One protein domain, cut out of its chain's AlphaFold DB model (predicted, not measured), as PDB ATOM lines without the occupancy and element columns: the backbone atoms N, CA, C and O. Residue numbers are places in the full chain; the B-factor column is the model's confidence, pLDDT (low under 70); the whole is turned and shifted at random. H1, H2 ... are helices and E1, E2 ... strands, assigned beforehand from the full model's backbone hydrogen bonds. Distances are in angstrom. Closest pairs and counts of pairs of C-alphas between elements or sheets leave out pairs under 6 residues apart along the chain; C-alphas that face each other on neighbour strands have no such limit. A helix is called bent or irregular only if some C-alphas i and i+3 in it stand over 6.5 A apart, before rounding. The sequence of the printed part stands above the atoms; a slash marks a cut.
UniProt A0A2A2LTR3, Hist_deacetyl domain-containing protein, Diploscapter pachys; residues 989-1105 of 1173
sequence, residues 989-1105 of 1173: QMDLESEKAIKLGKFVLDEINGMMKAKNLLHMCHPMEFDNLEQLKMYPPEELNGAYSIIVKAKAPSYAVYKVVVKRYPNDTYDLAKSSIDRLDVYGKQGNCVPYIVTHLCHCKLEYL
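Overview. This is residues 989 to 1105 of the 1173 residues of the protein "Hist_deacetyl domain-containing protein" of Diploscapter pachys (UniProt A0A2A2LTR3). A strongly twisted sheet of four strands, E1 to E4, curls round one long helix, H1, and three short helices, H2, H3 and H4, lie beyond one end of this body. The link between E1 and E2, with Glu 1039, makes one end of the longest axis, and H4 makes the other. The printed part has 117 residues, with four named helices and four named strands in the order H1 E1 E2 E3 E4 H2 H3 H4; the class is mixed, helices and strands. The sheet runs E1 E2 E3 E4, antiparallel throughout. The whole is compact, with a radius of gyration of the C-alphas of 14.5 A, yet elongated, spanning 47 by 24 by 19 A.

Arrangement. H1, residues 995 to 1014, is on the sheet of E1, residues 1026 to 1034, E2, residues 1043 to 1050, E3, residues 1057 to 1064, and E4, residues 1070 to 1072: two layers, a helix on one face of a sheet. The closest C-alphas of H1 and E1 are those of Lys 1002 and Phe 1026, 5.6 A apart; those of H1 and E4 are Val 1004 and Leu 1072, 7.2 A. The strands form a meander, each the antiparallel neighbour of the one before, and E1 bends by 69 degrees at residue 1030. In the hairpin of E1 and E2, N 1033 and O 1045 are 2.9 A apart, within hydrogen-bond range. So are N 1046 and O 1060, 2.9 A, in the hairpin of E2 and E3, and N 1063 and O 1071, 2.9 A, in that of E3 and E4. Residues 1058 to 1059 of E3 also pair, antiparallel, with residues 1078 to 1079. H2, residues 1084 to 1087, and H3, residues 1092 to 1097, touch only at the corner by their link, closest at the C-alphas of Gly 1087 and Thr 1095, 4.2 A. H3 is close to but not clearly touching H1, closest at the C-alphas of Leu 1097 and Ile 1008, 7.0 A, with a shallow tilt of 29 degrees, opposite ways. H4, residues 1102 to 1105, is apart from H3, and only just apart from H2, at 8.2 A. In H1 every O i to N i+4 pair is within hydrogen-bond range; in H3 0 of 2 are, beside 2 of 3 O i to N i+3 pairs; H2 and H4 are too short for an O i to N i+4 pair.

Along the chain. H1 begins at C-alpha 995, (-39.770, -24.133, 16.181), and measures 28.0 A from first to last C-alpha. E1 measures 19.9 A, E2 and E3 21.6 A each, and E4 6.8 A. H2 is irregular, with C-alphas 1084 and 1087 7.5 A apart, and H3, 9.9 A long, is irregular with C-alphas 1093 and 1096 7.7 A apart. H4, 5.2 A long, ends at C-alpha 1105, (-54.153, -6.847, -12.700).

Size, cuts and confidence. The two C-alphas farthest apart, those of Glu 1039 and Glu 1103, are 48.2 A apart. The printed part has no cut; the links H1 to E1 and E4 to H2 are long, with 11 residues each. The mean pLDDT of the printed part is 84.4, and residues 1036 to 1042, 1066, 1074 to 1076 and 1105 of this model are under 70.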
ATOM      1  N   GLN A 989     -33.391 -35.171   6.928       86.62
ATOM      2  CA  GLN A 989     -34.753 -34.646   6.951       86.62
ATOM      3  C   GLN A 989     -35.067 -34.130   8.358       86.62
ATOM      4  O   GLN A 989     -34.844 -34.828   9.348       86.62
ATOM      5  N   MET A 990     -35.581 -32.909   8.444       88.00
ATOM      6  CA  MET A 990     -35.949 -32.286   9.710       88.00
ATOM      7  C   MET A 990     -37.456 -32.357   9.951       88.00
ATOM      8  O   MET A 990     -38.249 -32.438   9.014       88.00
ATOM      9  N   ASP A 991     -37.842 -32.273  11.223       89.94
ATOM     10  CA  ASP A 991     -39.236 -32.105  11.625       89.94
ATOM     11  C   ASP A 991     -39.764 -30.732  11.171       89.94
ATOM     12  O   ASP A 991     -39.259 -29.685  11.600       89.94
ATOM     13  N   LEU A 992     -40.775 -30.761  10.296       92.00
ATOM     14  CA  LEU A 992     -41.379 -29.587   9.659       92.00
ATOM     15  C   LEU A 992     -42.173 -28.718  10.647       92.00
ATOM     16  O   LEU A 992     -42.329 -27.522  10.407       92.00
ATOM     17  N   GLU A 993     -42.627 -29.296  11.762       90.38
ATOM     18  CA  GLU A 993     -43.416 -28.617  12.803       90.38
ATOM     19  C   GLU A 993     -42.530 -28.006  13.908       90.38
ATOM     20  O   GLU A 993     -43.011 -27.309  14.805       90.38
ATOM     21  N   SER A 994     -41.213 -28.240  13.865       91.62
ATOM     22  CA  SER A 994     -40.290 -27.731  14.883       91.62
ATOM     23  C   SER A 994     -40.204 -26.196  14.886       91.62
ATOM     24  O   SER A 994     -40.309 -25.536  13.849       91.62
ATOM     25  N   GLU A 995     -39.919 -25.595  16.050       90.56
ATOM     26  CA  GLU A 995     -39.770 -24.133  16.181       90.56
ATOM     27  C   GLU A 995     -38.727 -23.568  15.198       90.56
ATOM     28  O   GLU A 995     -38.925 -22.513  14.591       90.56
ATOM     29  N   LYS A 996     -37.635 -24.315  14.984       87.81
ATOM     30  CA  LYS A 996     -36.578 -23.981  14.022       87.81
ATOM     31  C   LYS A 996     -37.092 -24.008  12.581       87.81
ATOM     32  O   LYS A 996     -36.790 -23.087  11.826       87.81
ATOM     33  N   ALA A 997     -37.881 -25.016  12.213       90.31
ATOM     34  CA  ALA A 997     -38.463 -25.138  10.882       90.31
ATOM     35  C   ALA A 997     -39.419 -23.973  10.578       90.31
ATOM     36  O   ALA A 997     -39.249 -23.274   9.580       90.31
ATOM     37  N   ILE A 998     -40.331 -23.654  11.503       92.75
ATOM     38  CA  ILE A 998     -41.248 -22.509  11.370       92.75
ATOM     39  C   ILE A 998     -40.474 -21.184  11.265       92.75
ATOM     40  O   ILE A 998     -40.819 -20.324  10.450       92.75
ATOM     41  N   LYS A 999     -39.413 -21.002  12.066       91.94
ATOM     42  CA  LYS A 999     -38.549 -19.807  12.015       91.94
ATOM     43  C   LYS A 999     -37.864 -19.664  10.654       91.94
ATOM     44  O   LYS A 999     -37.849 -18.564  10.105       91.94
ATOM     45  N   LEU A1000     -37.331 -20.755  10.106       91.19
ATOM     46  CA  LEU A1000     -36.684 -20.775   8.793       91.19
ATOM     47  C   LEU A1000     -37.672 -20.498   7.652       91.19
ATOM     48  O   LEU A1000     -37.376 -19.685   6.780       91.19
ATOM     49  N   GLY A1001     -38.856 -21.112   7.674       93.00
ATOM     50  CA  GLY A1001     -39.885 -20.873   6.659       93.00
ATOM     51  C   GLY A1001     -40.353 -19.414   6.623       93.00
ATOM     52  O   GLY A1001     -40.441 -18.817   5.550       93.00
ATOM     53  N   LYS A1002     -40.569 -18.803   7.796       94.44
ATOM     54  CA  LYS A1002     -40.866 -17.364   7.901       94.44
ATOM     55  C   LYS A1002     -39.719 -16.504   7.382       94.44
ATOM     56  O   LYS A1002     -39.963 -15.611   6.579       94.44
ATOM     57  N   PHE A1003     -38.481 -16.820   7.773       93.50
ATOM     58  CA  PHE A1003     -37.288 -16.114   7.303       93.50
ATOM     59  C   PHE A1003     -37.192 -16.087   5.769       93.50
ATOM     60  O   PHE A1003     -36.936 -15.029   5.201       93.50
ATOM     61  N   VAL A1004     -37.450 -17.211   5.089       93.19
ATOM     62  CA  VAL A1004     -37.413 -17.270   3.617       93.19
ATOM     63  C   VAL A1004     -38.425 -16.306   2.989       93.19
ATOM     64  O   VAL A1004     -38.064 -15.523   2.109       93.19
ATOM     65  N   LEU A1005     -39.683 -16.326   3.441       94.69
ATOM     66  CA  LEU A1005     -40.715 -15.441   2.888       94.69
ATOM     67  C   LEU A1005     -40.486 -13.969   3.260       94.69
ATOM     68  O   LEU A1005     -40.751 -13.087   2.441       94.69
ATOM     69  N   ASP A1006     -39.943 -13.692   4.447       93.69
ATOM     70  CA  ASP A1006     -39.541 -12.346   4.865       93.69
ATOM     71  C   ASP A1006     -38.425 -11.789   3.970       93.69
ATOM     72  O   ASP A1006     -38.493 -10.627   3.560       93.69
ATOM     73  N   GLU A1007     -37.439 -12.608   3.592       92.50
ATOM     74  CA  GLU A1007     -36.394 -12.213   2.642       92.50
ATOM     75  C   GLU A1007     -36.960 -11.973   1.235       92.50
ATOM     76  O   GLU A1007     -36.609 -10.969   0.612       92.50
ATOM     77  N   ILE A1008     -37.888 -12.811   0.750       91.75
ATOM     78  CA  ILE A1008     -38.593 -12.578  -0.528       91.75
ATOM     79  C   ILE A1008     -39.343 -11.239  -0.485       91.75
ATOM     80  O   ILE A1008     -39.181 -10.395  -1.370       91.75
ATOM     81  N   ASN A1009     -40.105 -10.985   0.581       93.50
ATOM     82  CA  ASN A1009     -40.782  -9.705   0.789       93.50
ATOM     83  C   ASN A1009     -39.786  -8.537   0.865       93.50
ATOM     84  O   ASN A1009     -40.043  -7.462   0.319       93.50
ATOM     85  N   GLY A1010     -38.632  -8.745   1.502       91.62
ATOM     86  CA  GLY A1010     -37.525  -7.797   1.570       91.62
ATOM     87  C   GLY A1010     -36.947  -7.463   0.193       91.62
ATOM     88  O   GLY A1010     -36.727  -6.286  -0.104       91.62
ATOM     89  N   MET A1011     -36.776  -8.458  -0.681       88.88
ATOM     90  CA  MET A1011     -36.346  -8.268  -2.072       88.88
ATOM     91  C   MET A1011     -37.364  -7.439  -2.861       88.88
ATOM     92  O   MET A1011     -36.992  -6.481  -3.547       88.88
ATOM     93  N   MET A1012     -38.656  -7.743  -2.708       89.81
ATOM     94  CA  MET A1012     -39.731  -6.969  -3.336       89.81
ATOM     95  C   MET A1012     -39.788  -5.538  -2.791       89.81
ATOM     96  O   MET A1012     -39.986  -4.590  -3.552       89.81
ATOM     97  N   LYS A1013     -39.537  -5.346  -1.493       91.62
ATOM     98  CA  LYS A1013     -39.444  -4.022  -0.862       91.62
ATOM     99  C   LYS A1013     -38.262  -3.215  -1.389       91.62
ATOM    100  O   LYS A1013     -38.433  -2.040  -1.698       91.62
ATOM    101  N   ALA A1014     -37.088  -3.832  -1.521       87.94
ATOM    102  CA  ALA A1014     -35.878  -3.184  -2.029       87.94
ATOM    103  C   ALA A1014     -36.042  -2.695  -3.477       87.94
ATOM    104  O   ALA A1014     -35.487  -1.665  -3.849       87.94
ATOM    105  N   LYS A1015     -36.859  -3.396  -4.273       87.44
ATOM    106  CA  LYS A1015     -37.253  -2.994  -5.633       87.44
ATOM    107  C   LYS A1015     -38.477  -2.065  -5.675       87.44
ATOM    108  O   LYS A1015     -38.932  -1.715  -6.756       87.44
ATOM    109  N   ASN A1016     -39.002  -1.657  -4.518       90.38
ATOM    110  CA  ASN A1016     -40.203  -0.834  -4.369       90.38
ATOM    111  C   ASN A1016     -41.477  -1.449  -4.992       90.38
ATOM    112  O   ASN A1016     -42.327  -0.728  -5.496       90.38
ATOM    113  N   LEU A1017     -41.640  -2.775  -4.947       91.88
ATOM    114  CA  LEU A1017     -42.732  -3.504  -5.618       91.88
ATOM    115  C   LEU A1017     -43.871  -3.957  -4.685       91.88
ATOM    116  O   LEU A1017     -44.917  -4.382  -5.164       91.88
ATOM    117  N   LEU A1018     -43.733  -3.823  -3.359       89.31
ATOM    118  CA  LEU A1018     -44.780  -4.225  -2.392       89.31
ATOM    119  C   LEU A1018     -46.082  -3.411  -2.487       89.31
ATOM    120  O   LEU A1018     -47.112  -3.789  -1.924       89.31
ATOM    121  N   HIS A1019     -46.061  -2.272  -3.180       89.81
ATOM    122  CA  HIS A1019     -47.295  -1.558  -3.483       89.81
ATOM    123  C   HIS A1019     -48.134  -2.322  -4.520       89.81
ATOM    124  O   HIS A1019     -49.350  -2.342  -4.368       89.81
ATOM    125  N   MET A1020     -47.501  -3.050  -5.449       92.31
ATOM    126  CA  MET A1020     -48.157  -3.829  -6.510       92.31
ATOM    127  C   MET A1020     -48.380  -5.298  -6.135       92.31
ATOM    128  O   MET A1020     -49.391  -5.875  -6.519       92.31
ATOM    129  N   CYS A1021     -47.467  -5.900  -5.367       93.06
ATOM    130  CA  CYS A1021     -47.533  -7.310  -4.968       93.06
ATOM    131  C   CYS A1021     -48.105  -7.483  -3.555       93.06
ATOM    132  O   CYS A1021     -47.810  -6.696  -2.652       93.06
ATOM    133  N   HIS A1022     -48.891  -8.536  -3.338       92.75
ATOM    134  CA  HIS A1022     -49.230  -9.023  -2.006       92.75
ATOM    135  C   HIS A1022     -47.959  -9.505  -1.284       92.75
ATOM    136  O   HIS A1022     -47.147 -10.200  -1.901       92.75
ATOM    137  N   PRO A1023     -47.766  -9.151   0.001       92.69
ATOM    138  CA  PRO A1023     -46.704  -9.744   0.800       92.69
ATOM    139  C   PRO A1023     -46.969 -11.244   0.984       92.69
ATOM    140  O   PRO A1023     -48.107 -11.658   1.204       92.69
ATOM    141  N   MET A1024     -45.917 -12.049   0.888       94.38
ATOM    142  CA  MET A1024     -45.978 -13.494   1.090       94.38
ATOM    143  C   MET A1024     -46.029 -13.792   2.588       94.38
ATOM    144  O   MET A1024     -45.106 -13.438   3.319       94.38
ATOM    145  N   GLU A1025     -47.098 -14.438   3.048       95.19
ATOM    146  CA  GLU A1025     -47.250 -14.864   4.442       95.19
ATOM    147  C   GLU A1025     -47.033 -16.371   4.575       95.19
ATOM    148  O   GLU A1025     -47.525 -17.140   3.751       95.19
ATOM    149  N   PHE A1026     -46.328 -16.794   5.625       96.19
ATOM    150  CA  PHE A1026     -46.023 -18.204   5.883       96.19
ATOM    151  C   PHE A1026     -47.280 -19.027   6.163       96.19
ATOM    152  O   PHE A1026     -48.062 -18.676   7.053       96.19
ATOM    153  N   ASP A1027     -47.430 -20.130   5.426       95.62
ATOM    154  CA  ASP A1027     -48.433 -21.164   5.677       95.62
ATOM    155  C   ASP A1027     -47.794 -22.359   6.395       95.62
ATOM    156  O   ASP A1027     -47.938 -22.506   7.609       95.62
ATOM    157  N   ASN A1028     -47.009 -23.147   5.660       94.62
ATOM    158  CA  ASN A1028     -46.305 -24.328   6.144       94.62
ATOM    159  C   ASN A1028     -45.042 -24.607   5.306       94.62
ATOM    160  O   ASN A1028     -44.781 -23.962   4.286       94.62
ATOM    161  N   LEU A1029     -44.251 -25.588   5.742       93.75
ATOM    162  CA  LEU A1029     -43.175 -26.175   4.944       93.75
ATOM    163  C   LEU A1029     -43.660 -27.470   4.289       93.75
ATOM    164  O   LEU A1029     -44.373 -28.244   4.924       93.75
ATOM    165  N   GLU A1030     -43.244 -27.712   3.050       87.94
ATOM    166  CA  GLU A1030     -43.414 -29.009   2.378       87.94
ATOM    167  C   GLU A1030     -42.155 -29.874   2.536       87.94
ATOM    168  O   GLU A1030     -42.233 -31.099   2.587       87.94
ATOM    169  N   GLN A1031     -40.980 -29.246   2.684       88.25
ATOM    170  CA  GLN A1031     -39.716 -29.952   2.884       88.25
ATOM    171  C   GLN A1031     -38.704 -29.095   3.655       88.25
ATOM    172  O   GLN A1031     -38.584 -27.891   3.423       88.25
ATOM    173  N   LEU A1032     -37.925 -29.734   4.534       90.88
ATOM    174  CA  LEU A1032     -36.753 -29.151   5.181       90.88
ATOM    175  C   LEU A1032     -35.664 -30.217   5.329       90.88
ATOM    176  O   LEU A1032     -35.804 -31.162   6.108       90.88
ATOM    177  N   LYS A1033     -34.569 -30.040   4.592       87.88
ATOM    178  CA  LYS A1033     -33.383 -30.900   4.634       87.88
ATOM    179  C   LYS A1033     -32.185 -30.099   5.122       87.88
ATOM    180  O   LYS A1033     -31.992 -28.964   4.694       87.88
ATOM    181  N   MET A1034     -31.365 -30.691   5.981       85.94
ATOM    182  CA  MET A1034     -30.101 -30.117   6.446       85.94
ATOM    183  C   MET A1034     -28.917 -30.880   5.849       85.94
ATOM    184  O   MET A1034     -28.913 -32.110   5.867       85.94
ATOM    185  N   TYR A1035     -27.896 -30.161   5.385       80.75
ATOM    186  CA  TYR A1035     -26.617 -30.743   4.978       80.75
ATOM    187  C   TYR A1035     -25.659 -30.821   6.191       80.75
ATOM    188  O   TYR A1035     -25.402 -29.785   6.810       80.75
ATOM    189  N   PRO A1036     -25.152 -32.012   6.576       66.69
ATOM    190  CA  PRO A1036     -24.225 -32.190   7.694       66.69
ATOM    191  C   PRO A1036     -22.757 -31.875   7.317       66.69
ATOM    192  O   PRO A1036     -22.412 -31.917   6.133       66.69
ATOM    193  N   PRO A1037     -21.863 -31.644   8.306       57.31
ATOM    194  CA  PRO A1037     -22.129 -31.571   9.748       57.31
ATOM    195  C   PRO A1037     -22.657 -30.193  10.179       57.31
ATOM    196  O   PRO A1037     -22.276 -29.162   9.631       57.31
ATOM    197  N   GLU A1038     -23.513 -30.164  11.206       56.28
ATOM    198  CA  GLU A1038     -24.139 -28.928  11.712       56.28
ATOM    199  C   GLU A1038     -23.111 -27.905  12.255       56.28
ATOM    200  O   GLU A1038     -23.384 -26.704  12.296       56.28
ATOM    201  N   GLU A1039     -21.920 -28.385  12.623       47.84
ATOM    202  CA  GLU A1039     -20.813 -27.642  13.238       47.84
ATOM    203  C   GLU A1039     -19.987 -26.801  12.239       47.84
ATOM    204  O   GLU A1039     -19.303 -25.865  12.653       47.84
ATOM    205  N   LEU A1040     -20.071 -27.092  10.933       51.78
ATOM    206  CA  LEU A1040     -19.338 -26.409   9.856       51.78
ATOM    207  C   LEU A1040     -20.316 -25.624   8.965       51.78
ATOM    208  O   LEU A1040     -20.696 -26.111   7.906       51.78
ATOM    209  N   ASN A1041     -20.753 -24.430   9.393       55.47
ATOM    210  CA  ASN A1041     -21.539 -23.486   8.568       55.47
ATOM    211  C   ASN A1041     -22.646 -24.153   7.711       55.47
ATOM    212  O   ASN A1041     -22.668 -24.004   6.489       55.47
ATOM    213  N   GLY A1042     -23.531 -24.936   8.342       67.44
ATOM    214  CA  GLY A1042     -24.482 -25.800   7.627       67.44
ATOM    215  C   GLY A1042     -25.426 -25.064   6.662       67.44
ATOM    216  O   GLY A1042     -25.764 -23.893   6.853       67.44
ATOM    217  N   ALA A1043     -25.897 -25.772   5.636       79.81
ATOM    218  CA  ALA A1043     -26.916 -25.292   4.704       79.81
ATOM    219  C   ALA A1043     -28.228 -26.077   4.878       79.81
ATOM    220  O   ALA A1043     -28.221 -27.246   5.273       79.81
ATOM    221  N   TYR A1044     -29.350 -25.440   4.556       86.06
ATOM    222  CA  TYR A1044     -30.679 -26.042   4.542       86.06
ATOM    223  C   TYR A1044     -31.274 -25.935   3.145       86.06
ATOM    224  O   TYR A1044     -31.213 -24.869   2.542       86.06
ATOM    225  N   SER A1045     -31.881 -27.009   2.652       87.25
ATOM    226  CA  SER A1045     -32.785 -26.967   1.502       87.25
ATOM    227  C   SER A1045     -34.216 -26.913   2.021       87.25
ATOM    228  O   SER A1045     -34.619 -27.774   2.809       87.25
ATOM    229  N   ILE A1046     -34.962 -25.889   1.618       89.06
ATOM    230  CA  ILE A1046     -36.283 -25.568   2.162       89.06
ATOM    231  C   ILE A1046     -37.283 -25.451   1.017       89.06
ATOM    232  O   ILE A1046     -37.033 -24.702   0.075       89.06
ATOM    233  N   ILE A1047     -38.422 -26.140   1.129       90.12
ATOM    234  CA  ILE A1047     -39.610 -25.897   0.303       90.12
ATOM    235  C   ILE A1047     -40.683 -25.279   1.198       90.12
ATOM    236  O   ILE A1047     -41.171 -25.925   2.130       90.12
ATOM    237  N   VAL A1048     -41.011 -24.011   0.943       93.88
ATOM    238  CA  VAL A1048     -41.941 -23.206   1.748       93.88
ATOM    239  C   VAL A1048     -43.166 -22.796   0.944       93.88
ATOM    240  O   VAL A1048     -43.047 -22.363  -0.202       93.88
ATOM    241  N   LYS A1049     -44.336 -22.883   1.581       94.88
ATOM    242  CA  LYS A1049     -45.621 -22.493   1.008       94.88
ATOM    243  C   LYS A1049     -46.145 -21.201   1.630       94.88
ATOM    244  O   LYS A1049     -46.121 -21.019   2.852       94.88
ATOM    245  N   ALA A1050     -46.622 -20.302   0.775       95.94
ATOM    246  CA  ALA A1050     -47.277 -19.062   1.167       95.94
ATOM    247  C   ALA A1050     -48.805 -19.225   1.248       95.94
ATOM    248  O   ALA A1050     -49.403 -20.015   0.518       95.94
ATOM    249  N   LYS A1051     -49.454 -18.424   2.098       95.06
ATOM    250  CA  LYS A1051     -50.918 -18.376   2.225       95.06
ATOM    251  C   LYS A1051     -51.604 -17.757   1.002       95.06
ATOM    252  O   LYS A1051     -50.984 -17.140   0.128       95.06
ATOM    253  N   ALA A1052     -52.932 -17.884   0.981       88.31
ATOM    254  CA  ALA A1052     -53.804 -17.126   0.088       88.31
ATOM    255  C   ALA A1052     -53.506 -15.609   0.170       88.31
ATOM    256  O   ALA A1052     -53.232 -15.108   1.263       88.31
ATOM    257  N   PRO A1053     -53.587 -14.856  -0.942       88.56
ATOM    258  CA  PRO A1053     -54.101 -15.271  -2.253       88.56
ATOM    259  C   PRO A1053     -53.055 -15.917  -3.182       88.56
ATOM    260  O   PRO A1053     -53.415 -16.375  -4.260       88.56
ATOM    261  N   SER A1054     -51.781 -15.956  -2.778       87.94
ATOM    262  CA  SER A1054     -50.672 -16.387  -3.636       87.94
ATOM    263  C   SER A1054     -50.588 -17.901  -3.805       87.94
ATOM    264  O   SER A1054     -50.443 -18.383  -4.923       87.94
ATOM    265  N   TYR A1055     -50.664 -18.642  -2.694       90.81
ATOM    266  CA  TYR A1055     -50.393 -20.086  -2.653       90.81
ATOM    267  C   TYR A1055     -49.016 -20.499  -3.211       90.81
ATOM    268  O   TYR A1055     -48.798 -21.681  -3.463       90.81
ATOM    269  N   ALA A1056     -48.091 -19.544  -3.389       90.50
ATOM    270  CA  ALA A1056     -46.783 -19.791  -3.982       90.50
ATOM    271  C   ALA A1056     -45.960 -20.802  -3.178       90.50
ATOM    272  O   ALA A1056     -45.913 -20.737  -1.945       90.50
ATOM    273  N   VAL A1057     -45.264 -21.677  -3.898       89.31
ATOM    274  CA  VAL A1057     -44.369 -22.699  -3.360       89.31
ATOM    275  C   VAL A1057     -42.955 -22.398  -3.840       89.31
ATOM    276  O   VAL A1057     -42.677 -22.428  -5.040       89.31
ATOM    277  N   TYR A1058     -42.052 -22.099  -2.904       89.00
ATOM    278  CA  TYR A1058     -40.666 -21.746  -3.205       89.00
ATOM    279  C   TYR A1058     -39.685 -22.794  -2.687       89.00
ATOM    280  O   TYR A1058     -39.734 -23.140  -1.507       89.00
ATOM    281  N   LYS A1059     -38.740 -23.217  -3.534       85.94
ATOM    282  CA  LYS A1059     -37.544 -23.977  -3.154       85.94
ATOM    283  C   LYS A1059     -36.357 -23.031  -3.028       85.94
ATOM    284  O   LYS A1059     -36.045 -22.293  -3.965       85.94
ATOM    285  N   VAL A1060     -35.703 -23.045  -1.869       86.06
ATOM    286  CA  VAL A1060     -34.576 -22.153  -1.568       86.06
ATOM    287  C   VAL A1060     -33.530 -22.858  -0.715       86.06
ATOM    288  O   VAL A1060     -33.852 -23.684   0.139       86.06
ATOM    289  N   VAL A1061     -32.266 -22.484  -0.912       84.94
ATOM    290  CA  VAL A1061     -31.163 -22.890  -0.039       84.94
ATOM    291  C   VAL A1061     -30.827 -21.765   0.934       84.94
ATOM    292  O   VAL A1061     -30.649 -20.607   0.548       84.94
ATOM    293  N   VAL A1062     -30.752 -22.110   2.217       86.12
ATOM    294  CA  VAL A1062     -30.452 -21.186   3.311       86.12
ATOM    295  C   VAL A1062     -29.135 -21.583   3.949       86.12
ATOM    296  O   VAL A1062     -28.999 -22.685   4.474       86.12
ATOM    297  N   LYS A1063     -28.169 -20.671   3.944       80.81
ATOM    298  CA  LYS A1063     -26.907 -20.845   4.656       80.81
ATOM    299  C   LYS A1063     -27.066 -20.411   6.108       80.81
ATOM    300  O   LYS A1063     -27.691 -19.390   6.384       80.81
ATOM    301  N   ARG A1064     -26.460 -21.150   7.036       79.38
ATOM    302  CA  ARG A1064     -26.369 -20.791   8.455       79.38
ATOM    303  C   ARG A1064     -24.937 -20.452   8.841       79.38
ATOM    304  O   ARG A1064     -23.993 -21.137   8.465       79.38
ATOM    305  N   TYR A1065     -24.804 -19.414   9.655       75.25
ATOM    306  CA  TYR A1065     -23.549 -19.002  10.274       75.25
ATOM    307  C   TYR A1065     -23.470 -19.460  11.743       75.25
ATOM    308  O   TYR A1065     -24.505 -19.728  12.363       75.25
ATOM    309  N   PRO A1066     -22.268 -19.502  12.354       67.88
ATOM    310  CA  PRO A1066     -22.064 -20.052  13.703       67.88
ATOM    311  C   PRO A1066     -22.823 -19.320  14.822       67.88
ATOM    312  O   PRO A1066     -23.037 -19.867  15.896       67.88
ATOM    313  N   ASN A1067     -23.244 -18.079  14.580       74.12
ATOM    314  CA  ASN A1067     -24.043 -17.256  15.492       74.12
ATOM    315  C   ASN A1067     -25.565 -17.482  15.352       74.12
ATOM    316  O   ASN A1067     -26.340 -16.658  15.833       74.12
ATOM    317  N   ASP A1068     -25.990 -18.546  14.662       72.38
ATOM    318  CA  ASP A1068     -27.392 -18.831  14.323       72.38
ATOM    319  C   ASP A1068     -28.068 -17.726  13.487       72.38
ATOM    320  O   ASP A1068     -29.282 -17.526  13.544       72.38
ATOM    321  N   THR A1069     -27.271 -16.995  12.701       80.06
ATOM    322  CA  THR A1069     -27.793 -16.115  11.648       80.06
ATOM    323  C   THR A1069     -27.873 -16.862  10.325       80.06
ATOM    324  O   THR A1069     -27.133 -17.820  10.088       80.06
ATOM    325  N   TYR A1070     -28.797 -16.426   9.475       83.31
ATOM    326  CA  TYR A1070     -29.122 -17.078   8.217       83.31
ATOM    327  C   TYR A1070     -28.929 -16.099   7.068       83.31
ATOM    328  O   TYR A1070     -29.181 -14.904   7.223       83.31
ATOM    329  N   ASP A1071     -28.495 -16.612   5.925       81.88
ATOM    330  CA  ASP A1071     -28.480 -15.867   4.673       81.88
ATOM    331  C   ASP A1071     -29.085 -16.720   3.565       81.88
ATOM    332  O   ASP A1071     -28.950 -17.947   3.531       81.88
ATOM    333  N   LEU A1072     -29.822 -16.048   2.693       79.06
ATOM    334  CA  LEU A1072     -30.564 -16.679   1.621       79.06
ATOM    335  C   LEU A1072     -29.667 -16.755   0.385       79.06
ATOM    336  O   LEU A1072     -29.046 -15.761   0.006       79.06
ATOM    337  N   ALA A1073     -29.673 -17.885  -0.317       71.75
ATOM    338  CA  ALA A1073     -29.171 -17.959  -1.685       71.75
ATOM    339  C   ALA A1073     -30.111 -17.175  -2.634       71.75
ATOM    340  O   ALA A1073     -30.902 -17.753  -3.375       71.75
ATOM    341  N   LYS A1074     -30.078 -15.833  -2.578       67.88
ATOM    342  CA  LYS A1074     -31.068 -14.926  -3.212       67.88
ATOM    343  C   LYS A1074     -31.180 -15.073  -4.727       67.88
ATOM    344  O   LYS A1074     -32.242 -14.811  -5.284       67.88
ATOM    345  N   SER A1075     -30.099 -15.469  -5.393       62.50
ATOM    346  CA  SER A1075     -30.059 -15.729  -6.838       62.50
ATOM    347  C   SER A1075     -30.666 -17.079  -7.233       62.50
ATOM    348  O   SER A1075     -30.694 -17.401  -8.414       62.50
ATOM    349  N   SER A1076     -31.137 -17.868  -6.268       66.50
ATOM    350  CA  SER A1076     -31.491 -19.275  -6.448       66.50
ATOM    351  C   SER A1076     -32.815 -19.621  -5.761       66.50
ATOM    352  O   SER A1076     -32.932 -20.612  -5.042       66.50
ATOM    353  N   ILE A1077     -33.806 -18.746  -5.952       79.94
ATOM    354  CA  ILE A1077     -35.188 -18.954  -5.515       79.94
ATOM    355  C   ILE A1077     -35.970 -19.525  -6.697       79.94
ATOM    356  O   ILE A1077     -36.194 -18.835  -7.702       79.94
ATOM    357  N   ASP A1078     -36.407 -20.772  -6.566       78.62
ATOM    358  CA  ASP A1078     -37.233 -21.437  -7.570       78.62
ATOM    359  C   ASP A1078     -38.682 -21.499  -7.112       78.62
ATOM    360  O   ASP A1078     -38.970 -21.828  -5.965       78.62
ATOM    361  N   ARG A1079     -39.596 -21.140  -8.016       82.12
ATOM    362  CA  ARG A1079     -41.036 -21.254  -7.797       82.12
ATOM    363  C   ARG A1079     -41.508 -22.543  -8.454       82.12
ATOM    364  O   ARG A1079     -41.328 -22.685  -9.661       82.12
ATOM    365  N   LEU A1080     -42.042 -23.459  -7.653       77.44
ATOM    366  CA  LEU A1080     -42.409 -24.810  -8.084       77.44
ATOM    367  C   LEU A1080     -43.868 -24.908  -8.558       77.44
ATOM    368  O   LEU A1080     -44.211 -25.822  -9.301       77.44
ATOM    369  N   ASP A1081     -44.734 -23.972  -8.152       77.69
ATOM    370  CA  ASP A1081     -46.129 -23.911  -8.594       77.69
ATOM    371  C   ASP A1081     -46.299 -23.173  -9.931       77.69
ATOM    372  O   ASP A1081     -45.582 -22.219 -10.244       77.69
ATOM    373  N   VAL A1082     -47.316 -23.564 -10.705       75.19
ATOM    374  CA  VAL A1082     -47.736 -22.828 -11.905       75.19
ATOM    375  C   VAL A1082     -48.430 -21.533 -11.484       75.19
ATOM    376  O   VAL A1082     -49.492 -21.557 -10.866       75.19
ATOM    377  N   TYR A1083     -47.860 -20.391 -11.867       77.50
ATOM    378  CA  TYR A1083     -48.323 -19.079 -11.400       77.50
ATOM    379  C   TYR A1083     -48.961 -18.188 -12.469       77.50
ATOM    380  O   TYR A1083     -49.482 -17.124 -12.135       77.50
ATOM    381  N   GLY A1084     -48.967 -18.604 -13.740       78.88
ATOM    382  CA  GLY A1084     -49.638 -17.898 -14.839       78.88
ATOM    383  C   GLY A1084     -49.421 -16.378 -14.812       78.88
ATOM    384  O   GLY A1084     -48.293 -15.898 -14.723       78.88
ATOM    385  N   LYS A1085     -50.522 -15.612 -14.825       80.88
ATOM    386  CA  LYS A1085     -50.511 -14.137 -14.831       80.88
ATOM    387  C   LYS A1085     -50.354 -13.480 -13.454       80.88
ATOM    388  O   LYS A1085     -50.419 -12.254 -13.359       80.88
ATOM    389  N   GLN A1086     -50.152 -14.254 -12.382       86.62
ATOM    390  CA  GLN A1086     -50.095 -13.718 -11.017       86.62
ATOM    391  C   GLN A1086     -48.991 -12.671 -10.825       86.62
ATOM    392  O   GLN A1086     -49.141 -11.813  -9.966       86.62
ATOM    393  N   GLY A1087     -47.907 -12.713 -11.603       86.19
ATOM    394  CA  GLY A1087     -46.782 -11.781 -11.493       86.19
ATOM    395  C   GLY A1087     -46.765 -10.642 -12.518       86.19
ATOM    396  O   GLY A1087     -45.832  -9.850 -12.501       86.19
ATOM    397  N   ASN A1088     -47.750 -10.527 -13.416       86.00
ATOM    398  CA  ASN A1088     -47.643  -9.684 -14.625       86.00
ATOM    399  C   ASN A1088     -47.562  -8.167 -14.379       86.00
ATOM    400  O   ASN A1088     -47.254  -7.408 -15.292       86.00
ATOM    401  N   CYS A1089     -47.841  -7.708 -13.163       86.12
ATOM    402  CA  CYS A1089     -47.731  -6.303 -12.782       86.12
ATOM    403  C   CYS A1089     -46.286  -5.867 -12.471       86.12
ATOM    404  O   CYS A1089     -46.059  -4.689 -12.208       86.12
ATOM    405  N   VAL A1090     -45.308  -6.781 -12.469       86.12
ATOM    406  CA  VAL A1090     -43.890  -6.471 -12.214       86.12
ATOM    407  C   VAL A1090     -42.993  -6.904 -13.381       86.12
ATOM    408  O   VAL A1090     -43.408  -7.736 -14.186       86.12
ATOM    409  N   PRO A1091     -41.751  -6.381 -13.485       78.69
ATOM    410  CA  PRO A1091     -40.816  -6.802 -14.527       78.69
ATOM    411  C   PRO A1091     -40.572  -8.313 -14.527       78.69
ATOM    412  O   PRO A1091     -40.477  -8.926 -13.457       78.69
ATOM    413  N   TYR A1092     -40.390  -8.891 -15.720       72.81
ATOM    414  CA  TYR A1092     -40.300 -10.339 -15.939       72.81
ATOM    415  C   TYR A1092     -39.355 -11.057 -14.954       72.81
ATOM    416  O   TYR A1092     -39.729 -12.064 -14.351       72.81
ATOM    417  N   ILE A1093     -38.178 -10.479 -14.698       71.81
ATOM    418  CA  ILE A1093     -37.128 -11.034 -13.827       71.81
ATOM    419  C   ILE A1093     -37.575 -11.323 -12.381       71.81
ATOM    420  O   ILE A1093     -36.954 -12.131 -11.696       71.81
ATOM    421  N   VAL A1094     -38.655 -10.699 -11.901       81.94
ATOM    422  CA  VAL A1094     -39.211 -10.904 -10.548       81.94
ATOM    423  C   VAL A1094     -40.663 -11.384 -10.547       81.94
ATOM    424  O   VAL A1094     -41.255 -11.505  -9.477       81.94
ATOM    425  N   THR A1095     -41.235 -11.701 -11.712       84.81
ATOM    426  CA  THR A1095     -42.627 -12.187 -11.830       84.81
ATOM    427  C   THR A1095     -42.895 -13.400 -10.950       84.81
ATOM    428  O   THR A1095     -43.880 -13.421 -10.217       84.81
ATOM    429  N   HIS A1096     -41.976 -14.365 -10.942       85.12
ATOM    430  CA  HIS A1096     -42.069 -15.564 -10.113       85.12
ATOM    431  C   HIS A1096     -42.145 -15.264  -8.607       85.12
ATOM    432  O   HIS A1096     -42.702 -16.070  -7.877       85.12
ATOM    433  N   LEU A1097     -41.666 -14.112  -8.126       90.19
ATOM    434  CA  LEU A1097     -41.697 -13.737  -6.704       90.19
ATOM    435  C   LEU A1097     -42.932 -12.906  -6.310       90.19
ATOM    436  O   LEU A1097     -43.081 -12.540  -5.145       90.19
ATOM    437  N   CYS A1098     -43.795 -12.550  -7.266       91.06
ATOM    438  CA  CYS A1098     -44.915 -11.638  -7.052       91.06
ATOM    439  C   CYS A1098     -46.269 -12.340  -7.202       91.06
ATOM    440  O   CYS A1098     -46.464 -13.192  -8.068       91.06
ATOM    441  N   HIS A1099     -47.226 -11.905  -6.383       92.44
ATOM    442  CA  HIS A1099     -48.650 -12.081  -6.634       92.44
ATOM    443  C   HIS A1099     -49.315 -10.702  -6.642       92.44
ATOM    444  O   HIS A1099     -49.363 -10.026  -5.615       92.44
ATOM    445  N   CYS A1100     -49.774 -10.250  -7.800       91.62
ATOM    446  CA  CYS A1100     -50.293  -8.908  -8.025       91.62
ATOM    447  C   CYS A1100     -51.588  -8.655  -7.256       91.62
ATOM    448  O   CYS A1100     -52.478  -9.501  -7.208       91.62
ATOM    449  N   LYS A1101     -51.722  -7.456  -6.686       90.25
ATOM    450  CA  LYS A1101     -52.991  -6.983  -6.126       90.25
ATOM    451  C   LYS A1101     -53.979  -6.718  -7.259       90.25
ATOM    452  O   LYS A1101     -53.594  -6.248  -8.330       90.25
ATOM    453  N   LEU A1102     -55.263  -6.968  -6.999       80.31
ATOM    454  CA  LEU A1102     -56.348  -6.874  -7.990       80.31
ATOM    455  C   LEU A1102     -56.377  -5.546  -8.765       80.31
ATOM    456  O   LEU A1102     -56.634  -5.548  -9.964       80.31
ATOM    457  N   GLU A1103     -56.060  -4.427  -8.109       78.06
ATOM    458  CA  GLU A1103     -56.044  -3.089  -8.723       78.06
ATOM    459  C   GLU A1103     -54.961  -2.901  -9.805       78.06
ATOM    460  O   GLU A1103     -55.079  -2.008 -10.640       78.06
ATOM    461  N   TYR A1104     -53.937  -3.762  -9.831       76.75
ATOM    462  CA  TYR A1104     -52.847  -3.741 -10.814       76.75
ATOM    463  C   TYR A1104     -52.943  -4.858 -11.861       76.75
ATOM    464  O   TYR A1104     -52.187  -4.844 -12.829       76.75
ATOM    465  N   LEU A1105     -53.866  -5.813 -11.696       63.97
ATOM    466  CA  LEU A1105     -54.153  -6.847 -12.700       63.97
ATOM    467  C   LEU A1105     -55.033  -6.309 -13.846       63.97
ATOM    468  O   LEU A1105     -54.980  -6.839 -14.953       63.97
TER     469      LEU A1105